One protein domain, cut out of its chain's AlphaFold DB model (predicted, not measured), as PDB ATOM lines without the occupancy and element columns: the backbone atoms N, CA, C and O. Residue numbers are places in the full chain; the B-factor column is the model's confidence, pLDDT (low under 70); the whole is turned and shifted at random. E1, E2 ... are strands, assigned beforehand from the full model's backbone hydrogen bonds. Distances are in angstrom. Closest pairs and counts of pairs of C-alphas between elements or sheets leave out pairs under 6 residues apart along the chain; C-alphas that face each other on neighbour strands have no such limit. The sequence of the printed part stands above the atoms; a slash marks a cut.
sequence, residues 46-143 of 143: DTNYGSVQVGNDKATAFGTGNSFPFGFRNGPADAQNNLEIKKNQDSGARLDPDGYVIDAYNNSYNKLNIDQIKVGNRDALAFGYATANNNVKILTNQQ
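Overview. This is residues 46 to 143 of the 143 residues of an uncharacterized protein of uncultured archaeon (UniProt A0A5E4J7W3). The chain winds in two long, narrow turns stacked side by side, a thin rod in which E3 and E6 make one long side, and E1 with E2 and E4 with E5 make the other, bent side. The two sides come close near both ends and part round a hollow at the bend, with loops 63 to 76 and 90 to 109 at opposite ends of the rod. The 98 printed residues hold six named strands, E1 to E6 in chain order, and no named helix: three parallel two-stranded sheets, E3 = E6, E1 = E4 and E2 = E5, class all strand. The whole is extended, with a radius of gyration of the C-alphas of 23.8 A and spans of 78 by 19 by 18 A.

Along the chain. E3, residues 77 to 89, is 39.1 A long, and E6, residues 130 to 142, 39.4 A, ending at C-alpha 142 (104.537, 81.195, 262.598). E1, residues 46 to 54, starts at C-alpha 46 (95.779, 88.313, 256.579) and spans 26.8 A; E4, residues 110 to 119, spans 28.8 A. E2, residues 57 to 62, spans 17.2 A, and E5, residues 122 to 127, 16.9 A.

Arrangement. E3 and E6 are parallel at 2 degrees, with N 83 and O 135 2.8 A apart. E1 and E4 are parallel at 6 degrees, with N 52 and O 116 at 2.8 A. E2 and E5 are parallel at 5 degrees, with N 59 and O 123 at 2.8 A. E1 runs on into E2, and E4 into E5, each at 33 degrees. The closest C-alphas of E2 and E3 are Ala 61 and Ala 79, 5.1 A; of E1 and E3, Asn 48 and Gln 89, 7.0 A. E1 and E6 are apart.

Size, cuts and confidence. The farthest C-alphas, Pro 69 and Asp 98, are 79.0 A apart. The printed part has no cut. The links E2 to E3 and E3 to E4 are long. Mean pLDDT of the printed part is 76.7, with residues 65 to 75 and 92 to 110 among those under 70.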
ATOM      1  N   ASP A  46      94.526  88.396 257.329       64.75
ATOM      2  CA  ASP A  46      95.779  88.313 256.579       64.75
ATOM      3  C   ASP A  46      96.237  86.851 256.607       64.75
ATOM      4  O   ASP A  46      96.765  86.361 257.612       64.75
ATOM      5  N   THR A  47      95.955  86.131 255.519       68.44
ATOM      6  CA  THR A  47      96.149  84.679 255.458       68.44
ATOM      7  C   THR A  47      97.340  84.298 254.586       68.44
ATOM      8  O   THR A  47      97.382  84.640 253.404       68.44
ATOM      9  N   ASN A  48      98.269  83.514 255.135       71.56
ATOM     10  CA  ASN A  48      99.335  82.857 254.379       71.56
ATOM     11  C   ASN A  48      99.080  81.347 254.353       71.56
ATOM     12  O   ASN A  48      98.916  80.722 255.398       71.56
ATOM     13  N   TYR A  49      99.055  80.749 253.163       75.62
ATOM     14  CA  TYR A  49      98.919  79.304 252.999       75.62
ATOM     15  C   TYR A  49     100.151  78.730 252.314       75.62
ATOM     16  O   TYR A  49     100.562  79.181 251.244       75.62
ATOM     17  N   GLY A  50     100.721  77.697 252.925       72.69
ATOM     18  CA  GLY A  50     101.848  76.962 252.386       72.69
ATOM     19  C   GLY A  50     101.595  75.466 252.442       72.69
ATOM     20  O   GLY A  50     101.237  74.926 253.482       72.69
ATOM     21  N   SER A  51     101.856  74.771 251.338       78.19
ATOM     22  CA  SER A  51     101.843  73.312 251.309       78.19
ATOM     23  C   SER A  51     103.216  72.751 250.963       78.19
ATOM     24  O   SER A  51     103.956  73.298 250.145       78.19
ATOM     25  N   VAL A  52     103.578  71.660 251.631       79.44
ATOM     26  CA  VAL A  52     104.782  70.880 251.350       79.44
ATOM     27  C   VAL A  52     104.385  69.417 251.288       79.44
ATOM     28  O   VAL A  52     103.871  68.858 252.256       79.44
ATOM     29  N   GLN A  53     104.657  68.785 250.152       84.25
ATOM     30  CA  GLN A  53     104.491  67.351 249.982       84.25
ATOM     31  C   GLN A  53     105.848  66.717 249.701       84.25
ATOM     32  O   GLN A  53     106.506  67.039 248.715       84.25
ATOM     33  N   VAL A  54     106.251  65.799 250.572       84.31
ATOM     34  CA  VAL A  54     107.462  64.996 250.420       84.31
ATOM     35  C   VAL A  54     107.051  63.570 250.088       84.31
ATOM     36  O   VAL A  54     106.190  62.994 250.754       84.31
ATOM     37  N   GLY A  55     107.651  63.013 249.037       88.00
ATOM     38  CA  GLY A  55     107.423  61.633 248.619       88.00
ATOM     39  C   GLY A  55     107.999  60.601 249.590       88.00
ATOM     40  O   GLY A  55     108.585  60.930 250.625       88.00
ATOM     41  N   ASN A  56     107.827  59.331 249.231       92.38
ATOM     42  CA  ASN A  56     108.446  58.226 249.953       92.38
ATOM     43  C   ASN A  56     109.964  58.232 249.739       92.38
ATOM     44  O   ASN A  56     110.442  58.673 248.695       92.38
ATOM     45  N   ASP A  57     110.704  57.682 250.691       91.31
ATOM     46  CA  ASP A  57     112.139  57.450 250.547       91.31
ATOM     47  C   ASP A  57     112.546  56.150 251.221       91.31
ATOM     48  O   ASP A  57     111.931  55.709 252.200       91.31
ATOM     49  N   LYS A  58     113.588  55.541 250.669       93.88
ATOM     50  CA  LYS A  58     114.055  54.227 251.066       93.88
ATOM     51  C   LYS A  58     115.577  54.194 251.077       93.88
ATOM     52  O   LYS A  58     116.215  54.339 250.040       93.88
ATOM     53  N   ALA A  59     116.133  53.863 252.236       93.00
ATOM     54  CA  ALA A  59     117.547  53.596 252.426       93.00
ATOM     55  C   ALA A  59     117.736  52.098 252.676       93.00
ATOM     56  O   ALA A  59     117.027  51.492 253.483       93.00
ATOM     57  N   THR A  60     118.680  51.468 251.979       91.50
ATOM     58  CA  THR A  60     119.020  50.062 252.216       91.50
ATOM     59  C   THR A  60     120.527  49.873 252.285       91.50
ATOM     60  O   THR A  60     121.242  50.298 251.383       91.50
ATOM     61  N   ALA A  61     120.996  49.213 253.345       89.12
ATOM     62  CA  ALA A  61     122.403  48.909 253.570       89.12
ATOM     63  C   ALA A  61     122.614  47.411 253.834       89.12
ATOM     64  O   ALA A  61     121.824  46.760 254.520       89.12
ATOM     65  N   PHE A  62     123.711  46.866 253.314       85.06
ATOM     66  CA  PHE A  62     124.114  45.476 253.524       85.06
ATOM     67  C   PHE A  62     125.525  45.445 254.098       85.06
ATOM     68  O   PHE A  62     126.455  45.986 253.502       85.06
ATOM     69  N   GLY A  63     125.664  44.820 255.261       80.12
ATOM     70  CA  GLY A  63     126.910  44.702 255.996       80.12
ATOM     71  C   GLY A  63     127.216  43.235 256.241       80.12
ATOM     72  O   GLY A  63     126.342  42.433 256.570       80.12
ATOM     73  N   THR A  64     128.476  42.869 256.089       72.00
ATOM     74  CA  THR A  64     128.967  41.519 256.365       72.00
ATOM     75  C   THR A  64     129.925  41.614 257.537       72.00
ATOM     76  O   THR A  64     131.031  42.142 257.415       72.00
ATOM     77  N   GLY A  65     129.466  41.134 258.696       66.19
ATOM     78  CA  GLY A  65     130.258  41.108 259.922       66.19
ATOM     79  C   GLY A  65     131.385  40.072 259.876       66.19
ATOM     80  O   GLY A  65     131.458  39.237 258.975       66.19
ATOM     81  N   ASN A  66     132.234  40.085 260.906       65.56
ATOM     82  CA  ASN A  66     133.431  39.235 261.014       65.56
ATOM     83  C   ASN A  66     133.166  37.715 260.986       65.56
ATOM     84  O   ASN A  66     134.114  36.944 260.858       65.56
ATOM     85  N   SER A  67     131.908  37.279 261.093       63.28
ATOM     86  CA  SER A  67     131.511  35.866 261.138       63.28
ATOM     87  C   SER A  67     131.177  35.251 259.770       63.28
ATOM     88  O   SER A  67     130.828  34.075 259.725       63.28
ATOM     89  N   PHE A  68     131.249  36.003 258.660       64.88
ATOM     90  CA  PHE A  68     130.997  35.463 257.314       64.88
ATOM     91  C   PHE A  68     132.305  34.946 256.673       64.88
ATOM     92  O   PHE A  68     133.173  35.754 256.340       64.88
ATOM     93  N   PRO A  69     132.471  33.623 256.467       62.56
ATOM     94  CA  PRO A  69     133.763  33.025 256.107       62.56
ATOM     95  C   PRO A  69     134.197  33.237 254.645       62.56
ATOM     96  O   PRO A  69     135.362  33.010 254.330       62.56
ATOM     97  N   PHE A  70     133.301  33.695 253.759       66.00
ATOM     98  CA  PHE A  70     133.562  33.815 252.312       66.00
ATOM     99  C   PHE A  70     133.058  35.135 251.685       66.00
ATOM    100  O   PHE A  70     132.816  35.190 250.484       66.00
ATOM    101  N   GLY A  71     132.863  36.196 252.480       60.69
ATOM    102  CA  GLY A  71     132.322  37.483 252.011       60.69
ATOM    103  C   GLY A  71     133.309  38.653 252.101       60.69
ATOM    104  O   GLY A  71     134.214  38.651 252.939       60.69
ATOM    105  N   PHE A  72     133.109  39.684 251.268       59.50
ATOM    106  CA  PHE A  72     133.808  40.968 251.401       59.50
ATOM    107  C   PHE A  72     133.495  41.576 252.775       59.50
ATOM    108  O   PHE A  72     132.331  41.716 253.153       59.50
ATOM    109  N   ARG A  73     134.535  41.904 253.547       66.00
ATOM    110  CA  ARG A  73     134.400  42.514 254.876       66.00
ATOM    111  C   ARG A  73     134.027  43.977 254.695       66.00
ATOM    112  O   ARG A  73     134.871  44.758 254.274       66.00
ATOM    113  N   ASN A  74     132.786  44.334 255.000       63.75
ATOM    114  CA  ASN A  74     132.287  45.681 254.743       63.75
ATOM    115  C   ASN A  74     131.550  46.248 255.963       63.75
ATOM    116  O   ASN A  74     130.391  46.620 255.856       63.75
ATOM    117  N   GLY A  75     132.230  46.254 257.119       67.81
ATOM    118  CA  GLY A  75     131.839  46.990 258.331       67.81
ATOM    119  C   GLY A  75     130.400  46.778 258.834       67.81
ATOM    120  O   GLY A  75     129.697  45.867 258.390       67.81
ATOM    121  N   PRO A  76     129.954  47.585 259.815       76.50
ATOM    122  CA  PRO A  76     128.540  47.674 260.130       76.50
ATOM    123  C   PRO A  76     127.758  48.312 258.975       76.50
ATOM    124  O   PRO A  76     128.178  49.338 258.443       76.50
ATOM    125  N   ALA A  77     126.607  47.745 258.612       86.94
ATOM    126  CA  ALA A  77     125.667  48.408 257.709       86.94
ATOM    127  C   ALA A  77     124.943  49.546 258.430       86.94
ATOM    128  O   ALA A  77     124.403  49.341 259.513       86.94
ATOM    129  N   ASP A  78     124.877  50.716 257.806       88.81
ATOM    130  CA  ASP A  78     124.126  51.859 258.322       88.81
ATOM    131  C   ASP A  78     123.202  52.393 257.225       88.81
ATOM    132  O   ASP A  78     123.659  52.917 256.208       88.81
ATOM    133  N   ALA A  79     121.896  52.191 257.398       92.62
ATOM    134  CA  ALA A  79     120.873  52.736 256.514       92.62
ATOM    135  C   ALA A  79     120.165  53.892 257.218       92.62
ATOM    136  O   ALA A  79     119.514  53.689 258.243       92.62
ATOM    137  N   GLN A  80     120.248  55.095 256.648       92.06
ATOM    138  CA  GLN A  80     119.634  56.283 257.236       92.06
ATOM    139  C   GLN A  80     118.753  57.030 256.243       92.06
ATOM    140  O   GLN A  80     119.179  57.339 255.134       92.06
ATOM    141  N   ASN A  81     117.554  57.392 256.693       90.94
ATOM    142  CA  ASN A  81     116.696  58.371 256.038       90.94
ATOM    143  C   ASN A  81     116.529  59.578 256.954       90.94
ATOM    144  O   ASN A  81     115.842  59.487 257.969       90.94
ATOM    145  N   ASN A  82     117.090  60.720 256.565       91.69
ATOM    146  CA  ASN A  82     116.998  61.956 257.335       91.69
ATOM    147  C   ASN A  82     116.188  62.990 256.544       91.69
ATOM    148  O   ASN A  82     116.630  63.447 255.494       91.69
ATOM    149  N   LEU A  83     115.006  63.355 257.043       90.56
ATOM    150  CA  LEU A  83     114.162  64.405 256.477       90.56
ATOM    151  C   LEU A  83     114.047  65.562 257.470       90.56
ATOM    152  O   LEU A  83     113.524  65.386 258.569       90.56
ATOM    153  N   GLU A  84     114.486  66.753 257.064       91.19
ATOM    154  CA  GLU A  84     114.248  67.990 257.807       91.19
ATOM    155  C   GLU A  84     113.414  68.959 256.961       91.19
ATOM    156  O   GLU A  84     113.804  69.326 255.854       91.19
ATOM    157  N   ILE A  85     112.267  69.384 257.492       85.38
ATOM    158  CA  ILE A  85     111.415  70.417 256.897       85.38
ATOM    159  C   ILE A  85     111.420  71.617 257.834       85.38
ATOM    160  O   ILE A  85     111.039  71.506 259.000       85.38
ATOM    161  N   LYS A  86     111.843  72.771 257.314       87.19
ATOM    162  CA  LYS A  86     111.788  74.059 258.010       87.19
ATOM    163  C   LYS A  86     110.869  74.997 257.254       87.19
ATOM    164  O   LYS A  86     111.088  75.262 256.073       87.19
ATOM    165  N   LYS A  87     109.857  75.503 257.944       80.50
ATOM    166  CA  LYS A  87     108.886  76.452 257.413       80.50
ATOM    167  C   LYS A  87     108.849  77.668 258.319       80.50
ATOM    168  O   LYS A  87     108.823  77.536 259.538       80.50
ATOM    169  N   ASN A  88     108.899  78.840 257.704       81.38
ATOM    170  CA  ASN A  88     108.731  80.113 258.379       81.38
ATOM    171  C   ASN A  88     107.662  80.879 257.611       81.38
ATOM    172  O   ASN A  88     107.894  81.245 256.457       81.38
ATOM    173  N   GLN A  89     106.488  81.029 258.212       71.56
ATOM    174  CA  GLN A  89     105.408  81.808 257.631       71.56
ATOM    175  C   GLN A  89     105.181  83.060 258.460       71.56
ATOM    176  O   GLN A  89     105.027  82.991 259.678       71.56
ATOM    177  N   ASP A  90     105.149  84.182 257.752       76.06
ATOM    178  CA  ASP A  90     104.660  85.469 258.221       76.06
ATOM    179  C   ASP A  90     103.667  85.953 257.164       76.06
ATOM    180  O   ASP A  90     103.942  85.882 255.959       76.06
ATOM    181  N   SER A  91     102.489  86.373 257.603       70.81
ATOM    182  CA  SER A  91     101.476  87.000 256.745       70.81
ATOM    183  C   SER A  91     101.815  88.463 256.425       70.81
ATOM    184  O   SER A  91     101.166  89.071 255.579       70.81
ATOM    185  N   GLY A  92     102.882  89.004 257.023       68.50
ATOM    186  CA  GLY A  92     103.356  90.364 256.814       68.50
ATOM    187  C   GLY A  92     102.519  91.401 257.563       68.50
ATOM    188  O   GLY A  92     101.618  91.077 258.337       68.50
ATOM    189  N   ALA A  93     102.857  92.676 257.358       68.50
ATOM    190  CA  ALA A  93     102.027  93.793 257.790       68.50
ATOM    191  C   ALA A  93     101.051  94.168 256.671       68.50
ATOM    192  O   ALA A  93     101.428  94.192 255.497       68.50
ATOM    193  N   ARG A  94      99.816  94.515 257.037       64.56
ATOM    194  CA  ARG A  94      98.836  95.018 256.079       64.56
ATOM    195  C   ARG A  94      99.298  96.346 255.479       64.56
ATOM    196  O   ARG A  94      99.613  97.295 256.201       64.56
ATOM    197  N   LEU A  95      99.249  96.410 254.154       63.06
ATOM    198  CA  LEU A  95      99.355  97.650 253.395       63.06
ATOM    199  C   LEU A  95      97.941  98.176 253.109       63.06
ATOM    200  O   LEU A  95      97.016  97.397 252.854       63.06
ATOM    201  N   ASP A  96      97.743  99.486 253.191       63.56
ATOM    202  CA  ASP A  96      96.561 100.130 252.630       63.56
ATOM    203  C   ASP A  96      96.587 100.040 251.085       63.56
ATOM    204  O   ASP A  96      97.598  99.635 250.497       63.56
ATOM    205  N   PRO A  97      95.478 100.362 250.394       61.47
ATOM    206  CA  PRO A  97      95.434 100.343 248.929       61.47
ATOM    207  C   PRO A  97      96.502 101.220 248.251       61.47
ATOM    208  O   PRO A  97      96.809 100.988 247.084       61.47
ATOM    209  N   ASP A  98      97.073 102.180 248.983       68.88
ATOM    210  CA  ASP A  98      98.089 103.122 248.516       68.88
ATOM    211  C   ASP A  98      99.526 102.687 248.902       68.88
ATOM    212  O   ASP A  98     100.497 103.379 248.591       68.88
ATOM    213  N   GLY A  99      99.692 101.507 249.521       58.28
ATOM    214  CA  GLY A  99     100.980 100.895 249.862       58.28
ATOM    215  C   GLY A  99     101.582 101.316 251.210       58.28
ATOM    216  O   GLY A  99     102.722 100.950 251.504       58.28
ATOM    217  N   TYR A 100     100.856 102.067 252.035       63.94
ATOM    218  CA  TYR A 100     101.265 102.500 253.368       63.94
ATOM    219  C   TYR A 100     100.927 101.451 254.434       63.94
ATOM    220  O   TYR A 100      99.870 100.823 254.409       63.94
ATOM    221  N   VAL A 101     101.820 101.259 255.408       62.84
ATOM    222  CA  VAL A 101     101.579 100.328 256.522       62.84
ATOM    223  C   VAL A 101     100.454 100.879 257.392       62.84
ATOM    224  O   VAL A 101     100.575 101.976 257.942       62.84
ATOM    225  N   ILE A 102      99.365 100.121 257.538       61.69
ATOM    226  CA  ILE A 102      98.277 100.508 258.439       61.69
ATOM    227  C   ILE A 102      98.761 100.307 259.873       61.69
ATOM    228  O   ILE A 102      99.103  99.199 260.285       61.69
ATOM    229  N   ASP A 103      98.812 101.416 260.603       52.97
ATOM    230  CA  ASP A 103      99.390 101.535 261.934       52.97
ATOM    231  C   ASP A 103      98.865 100.465 262.914       52.97
ATOM    232  O   ASP A 103      97.674 100.128 262.937       52.97
ATOM    233  N   ALA A 104      99.764  99.963 263.764       52.28
ATOM    234  CA  ALA A 104      99.599  98.790 264.633       52.28
ATOM    235  C   ALA A 104      98.432  98.863 265.643       52.28
ATOM    236  O   ALA A 104      98.132  97.882 266.322       52.28
ATOM    237  N   TYR A 105      97.758 100.011 265.745       48.50
ATOM    238  CA  TYR A 105      96.677 100.275 266.696       48.50
ATOM    239  C   TYR A 105      95.270  99.952 266.171       48.50
ATOM    240  O   TYR A 105      94.353  99.823 266.978       48.50
ATOM    241  N   ASN A 106      95.091  99.774 264.856       47.94
ATOM    242  CA  ASN A 106      93.815  99.386 264.231       47.94
ATOM    243  C   ASN A 106      93.914  98.063 263.452       47.94
ATOM    244  O   ASN A 106      93.105  97.787 262.564       47.94
ATOM    245  N   ASN A 107      94.891  97.218 263.791       50.66
ATOM    246  CA  ASN A 107      94.968  95.869 263.249       50.66
ATOM    247  C   ASN A 107      93.969  94.941 263.967       50.66
ATOM    248  O   ASN A 107      94.339  94.063 264.736       50.66
ATOM    249  N   SER A 108      92.671  95.165 263.755       51.28
ATOM    250  CA  SER A 108      91.583  94.298 264.234       51.28
ATOM    251  C   SER A 108      91.394  93.038 263.370       51.28
ATOM    252  O   SER A 108      90.329  92.422 263.401       51.28
ATOM    253  N   TYR A 109      92.399  92.684 262.566       59.00
ATOM    254  CA  TYR A 109      92.370  91.583 261.612       59.00
ATOM    255  C   TYR A 109      93.221  90.437 262.163       59.00
ATOM    256  O   TYR A 109      94.343  90.635 262.626       59.00
ATOM    257  N   ASN A 110      92.671  89.224 262.156       64.69
ATOM    258  CA  ASN A 110      93.389  88.056 262.659       64.69
ATOM    259  C   ASN A 110      94.404  87.598 261.604       64.69
ATOM    260  O   ASN A 110      94.017  87.305 260.472       64.69
ATOM    261  N   LYS A 111      95.682  87.490 261.986       71.12
ATOM    262  CA  LYS A 111      96.693  86.799 261.179       71.12
ATOM    263  C   LYS A 111      96.433  85.298 261.205       71.12
ATOM    264  O   LYS A 111      96.246  84.721 262.279       71.12
ATOM    265  N   LEU A 112      96.458  84.664 260.039       70.25
ATOM    266  CA  LEU A 112      96.271  83.223 259.910       70.25
ATOM    267  C   LEU A 112      97.332  82.633 258.984       70.25
ATOM    268  O   LEU A 112      97.263  82.767 257.768       70.25
ATOM    269  N   ASN A 113      98.295  81.924 259.556       74.06
ATOM    270  CA  ASN A 113      99.249  81.139 258.782       74.06
ATOM    271  C   ASN A 113      98.826  79.668 258.827       74.06
ATOM    272  O   ASN A 113      98.474  79.144 259.887       74.06
ATOM    273  N   ILE A 114      98.805  79.021 257.666       75.00
ATOM    274  CA  ILE A 114      98.428  77.619 257.518       75.00
ATOM    275  C   ILE A 114      99.520  76.902 256.748       75.00
ATOM    276  O   ILE A 114      99.716  77.125 255.552       75.00
ATOM    277  N   ASP A 115     100.143  75.956 257.441       76.25
ATOM    278  CA  ASP A 115     101.090  75.022 256.862       76.25
ATOM    279  C   ASP A 115     100.468  73.630 256.752       76.25
ATOM    280  O   ASP A 115     100.115  72.992 257.746       76.25
ATOM    281  N   GLN A 116     100.383  73.126 255.524       76.50
ATOM    282  CA  GLN A 116     100.004  71.750 255.242       76.50
ATOM    283  C   GLN A 116     101.243  70.950 254.851       76.50
ATOM    284  O   GLN A 116     101.823  71.159 253.785       76.50
ATOM    285  N   ILE A 117     101.644  70.004 255.696       80.06
ATOM    286  CA  ILE A 117     102.827  69.175 255.460       80.06
ATOM    287  C   ILE A 117     102.398  67.716 255.338       80.06
ATOM    288  O   ILE A 117     101.864  67.133 256.277       80.06
ATOM    289  N   LYS A 118     102.657  67.119 254.173       83.25
ATOM    290  CA  LYS A 118     102.434  65.697 253.906       83.25
ATOM    291  C   LYS A 118     103.773  65.014 253.667       83.25
ATOM    292  O   LYS A 118     104.494  65.379 252.743       83.25
ATOM    293  N   VAL A 119     104.086  64.011 254.481       85.00
ATOM    294  CA  VAL A 119     105.322  63.225 254.377       85.00
ATOM    295  C   VAL A 119     104.970  61.785 254.023       85.00
ATOM    296  O   VAL A 119     104.139  61.170 254.688       85.00
ATOM    297  N   GLY A 120     105.574  61.274 252.950       84.94
ATOM    298  CA  GLY A 120     105.476  59.876 252.540       84.94
ATOM    299  C   GLY A 120     106.270  58.922 253.439       84.94
ATOM    300  O   GLY A 120     106.985  59.336 254.352       84.94
ATOM    301  N   ASN A 121     106.163  57.623 253.163       90.94
ATOM    302  CA  ASN A 121     106.839  56.573 253.925       90.94
ATOM    303  C   ASN A 121     108.359  56.754 253.925       90.94
ATOM    304  O   ASN A 121     108.958  57.134 252.917       90.94
ATOM    305  N   ARG A 122     108.978  56.439 255.063       91.50
ATOM    306  CA  ARG A 122     110.427  56.478 255.268       91.50
ATOM    307  C   ARG A 122     110.875  55.076 255.663       91.50
ATOM    308  O   ARG A 122     110.619  54.651 256.787       91.50
ATOM    309  N   ASP A 123     111.527  54.368 254.753       93.12
ATOM    310  CA  ASP A 123     111.916  52.972 254.962       93.12
ATOM    311  C   ASP A 123     113.439  52.851 255.060       93.12
ATOM    312  O   ASP A 123     114.144  52.986 254.060       93.12
ATOM    313  N   ALA A 124     113.967  52.599 256.256       93.69
ATOM    314  CA  ALA A 124     115.377  52.281 256.461       93.69
ATOM    315  C   ALA A 124     115.519  50.781 256.729       93.69
ATOM    316  O   ALA A 124     114.890  50.241 257.639       93.69
ATOM    317  N   LEU A 125     116.344  50.104 255.933       92.25
ATOM    318  CA  LEU A 125     116.556  48.664 256.024       92.25
ATOM    319  C   LEU A 125     118.048  48.354 256.040       92.25
ATOM    320  O   LEU A 125     118.768  48.721 255.115       92.25
ATOM    321  N   ALA A 126     118.516  47.651 257.062       91.19
ATOM    322  CA  ALA A 126     119.924  47.307 257.183       91.19
ATOM    323  C   ALA A 126     120.097  45.825 257.540       91.19
ATOM    324  O   ALA A 126     119.383  45.301 258.395       91.19
ATOM    325  N   PHE A 127     121.034  45.148 256.873       85.75
ATOM    326  CA  PHE A 127     121.297  43.716 257.046       85.75
ATOM    327  C   PHE A 127     122.716  43.452 257.556       85.75
ATOM    328  O   PHE A 127     123.657  44.114 257.122       85.75
ATOM    329  N   GLY A 128     122.870  42.444 258.425       82.44
ATOM    330  CA  GLY A 128     124.148  42.034 259.016       82.44
ATOM    331  C   GLY A 128     124.389  42.607 260.413       82.44
ATOM    332  O   GLY A 128     123.463  42.703 261.213       82.44
ATOM    333  N   TYR A 129     125.636  42.980 260.716       80.00
ATOM    334  CA  TYR A 129     125.943  43.827 261.875       80.00
ATOM    335  C   TYR A 129     125.497  45.243 261.509       80.00
ATOM    336  O   TYR A 129     126.171  45.879 260.712       80.00
ATOM    337  N   ALA A 130     124.313  45.684 261.937       85.44
ATOM    338  CA  ALA A 130     123.645  46.776 261.234       85.44
ATOM    339  C   ALA A 130     122.819  47.715 262.122       85.44
ATOM    340  O   ALA A 130     122.324  47.316 263.173       85.44
ATOM    341  N   THR A 131     122.652  48.952 261.649       88.75
ATOM    342  CA  THR A 131     121.781  49.998 262.199       88.75
ATOM    343  C   THR A 131     120.883  50.546 261.090       88.75
ATOM    344  O   THR A 131     121.327  50.741 259.959       88.75
ATOM    345  N   ALA A 132     119.611  50.783 261.406       92.62
ATOM    346  CA  ALA A 132     118.647  51.378 260.490       92.62
ATOM    347  C   ALA A 132     117.889  52.495 261.210       92.62
ATOM    348  O   ALA A 132     117.220  52.230 262.208       92.62
ATOM    349  N   ASN A 133     117.988  53.726 260.706       92.75
ATOM    350  CA  ASN A 133     117.396  54.902 261.337       92.75
ATOM    351  C   ASN A 133     116.556  55.714 260.348       92.75
ATOM    352  O   ASN A 133     117.002  56.073 259.259       92.75
ATOM    353  N   ASN A 134     115.350  56.071 260.777       90.94
ATOM    354  CA  ASN A 134     114.515  57.064 260.118       90.94
ATOM    355  C   ASN A 134     114.403  58.278 261.042       90.94
ATOM    356  O   ASN A 134     113.793  58.184 262.105       90.94
ATOM    357  N   ASN A 135     114.955  59.416 260.632       90.62
ATOM    358  CA  ASN A 135     114.854  60.666 261.372       90.62
ATOM    359  C   ASN A 135     113.995  61.647 260.580       90.62
ATOM    360  O   ASN A 135     114.351  62.048 259.472       90.62
ATOM    361  N   VAL A 136     112.865  62.051 261.158       90.00
ATOM    362  CA  VAL A 136     111.998  63.087 260.592       90.00
ATOM    363  C   VAL A 136     111.923  64.239 261.576       90.00
ATOM    364  O   VAL A 136     111.548  64.056 262.732       90.00
ATOM    365  N   LYS A 137     112.269  65.436 261.109       88.94
ATOM    366  CA  LYS A 137     112.184  66.669 261.884       88.94
ATOM    367  C   LYS A 137     111.414  67.716 261.100       88.94
ATOM    368  O   LYS A 137     111.816  68.113 260.011       88.94
ATOM    369  N   ILE A 138     110.319  68.185 261.680       86.44
ATOM    370  CA  ILE A 138     109.507  69.259 261.119       86.44
ATOM    371  C   ILE A 138     109.539  70.417 262.109       86.44
ATOM    372  O   ILE A 138     109.212  70.244 263.281       86.44
ATOM    373  N   LEU A 139     109.972  71.581 261.635       86.69
ATOM    374  CA  LEU A 139     109.989  72.823 262.392       86.69
ATOM    375  C   LEU A 139     109.205  73.882 261.624       86.69
ATOM    376  O   LEU A 139     109.584  74.274 260.520       86.69
ATOM    377  N   THR A 140     108.129  74.351 262.238       79.88
ATOM    378  CA  THR A 140     107.248  75.391 261.709       79.88
ATOM    379  C   THR A 140     107.293  76.591 262.648       79.88
ATOM    380  O   THR A 140     106.881  76.485 263.803       79.88
ATOM    381  N   ASN A 141     107.778  77.725 262.154       81.56
ATOM    382  CA  ASN A 141     107.703  79.016 262.833       81.56
ATOM    383  C   ASN A 141     106.571  79.832 262.199       81.56
ATOM    384  O   ASN A 141     106.453  79.857 260.973       81.56
ATOM    385  N   GLN A 142     105.725  80.447 263.026       74.56
ATOM    386  CA  GLN A 142     104.537  81.195 262.598       74.56
ATOM    387  C   GLN A 142     104.576  82.592 263.239       74.56
ATOM    388  O   GLN A 142     104.789  82.680 264.453       74.56
ATOM    389  N   GLN A 143     104.409  83.650 262.437       64.81
ATOM    390  CA  GLN A 143     104.507  85.067 262.837       64.81
ATOM    391  C   GLN A 143     103.382  85.945 262.256       64.81
ATOM    392  O   GLN A 143     102.823  85.583 261.197       64.81
TER     393      GLN A 143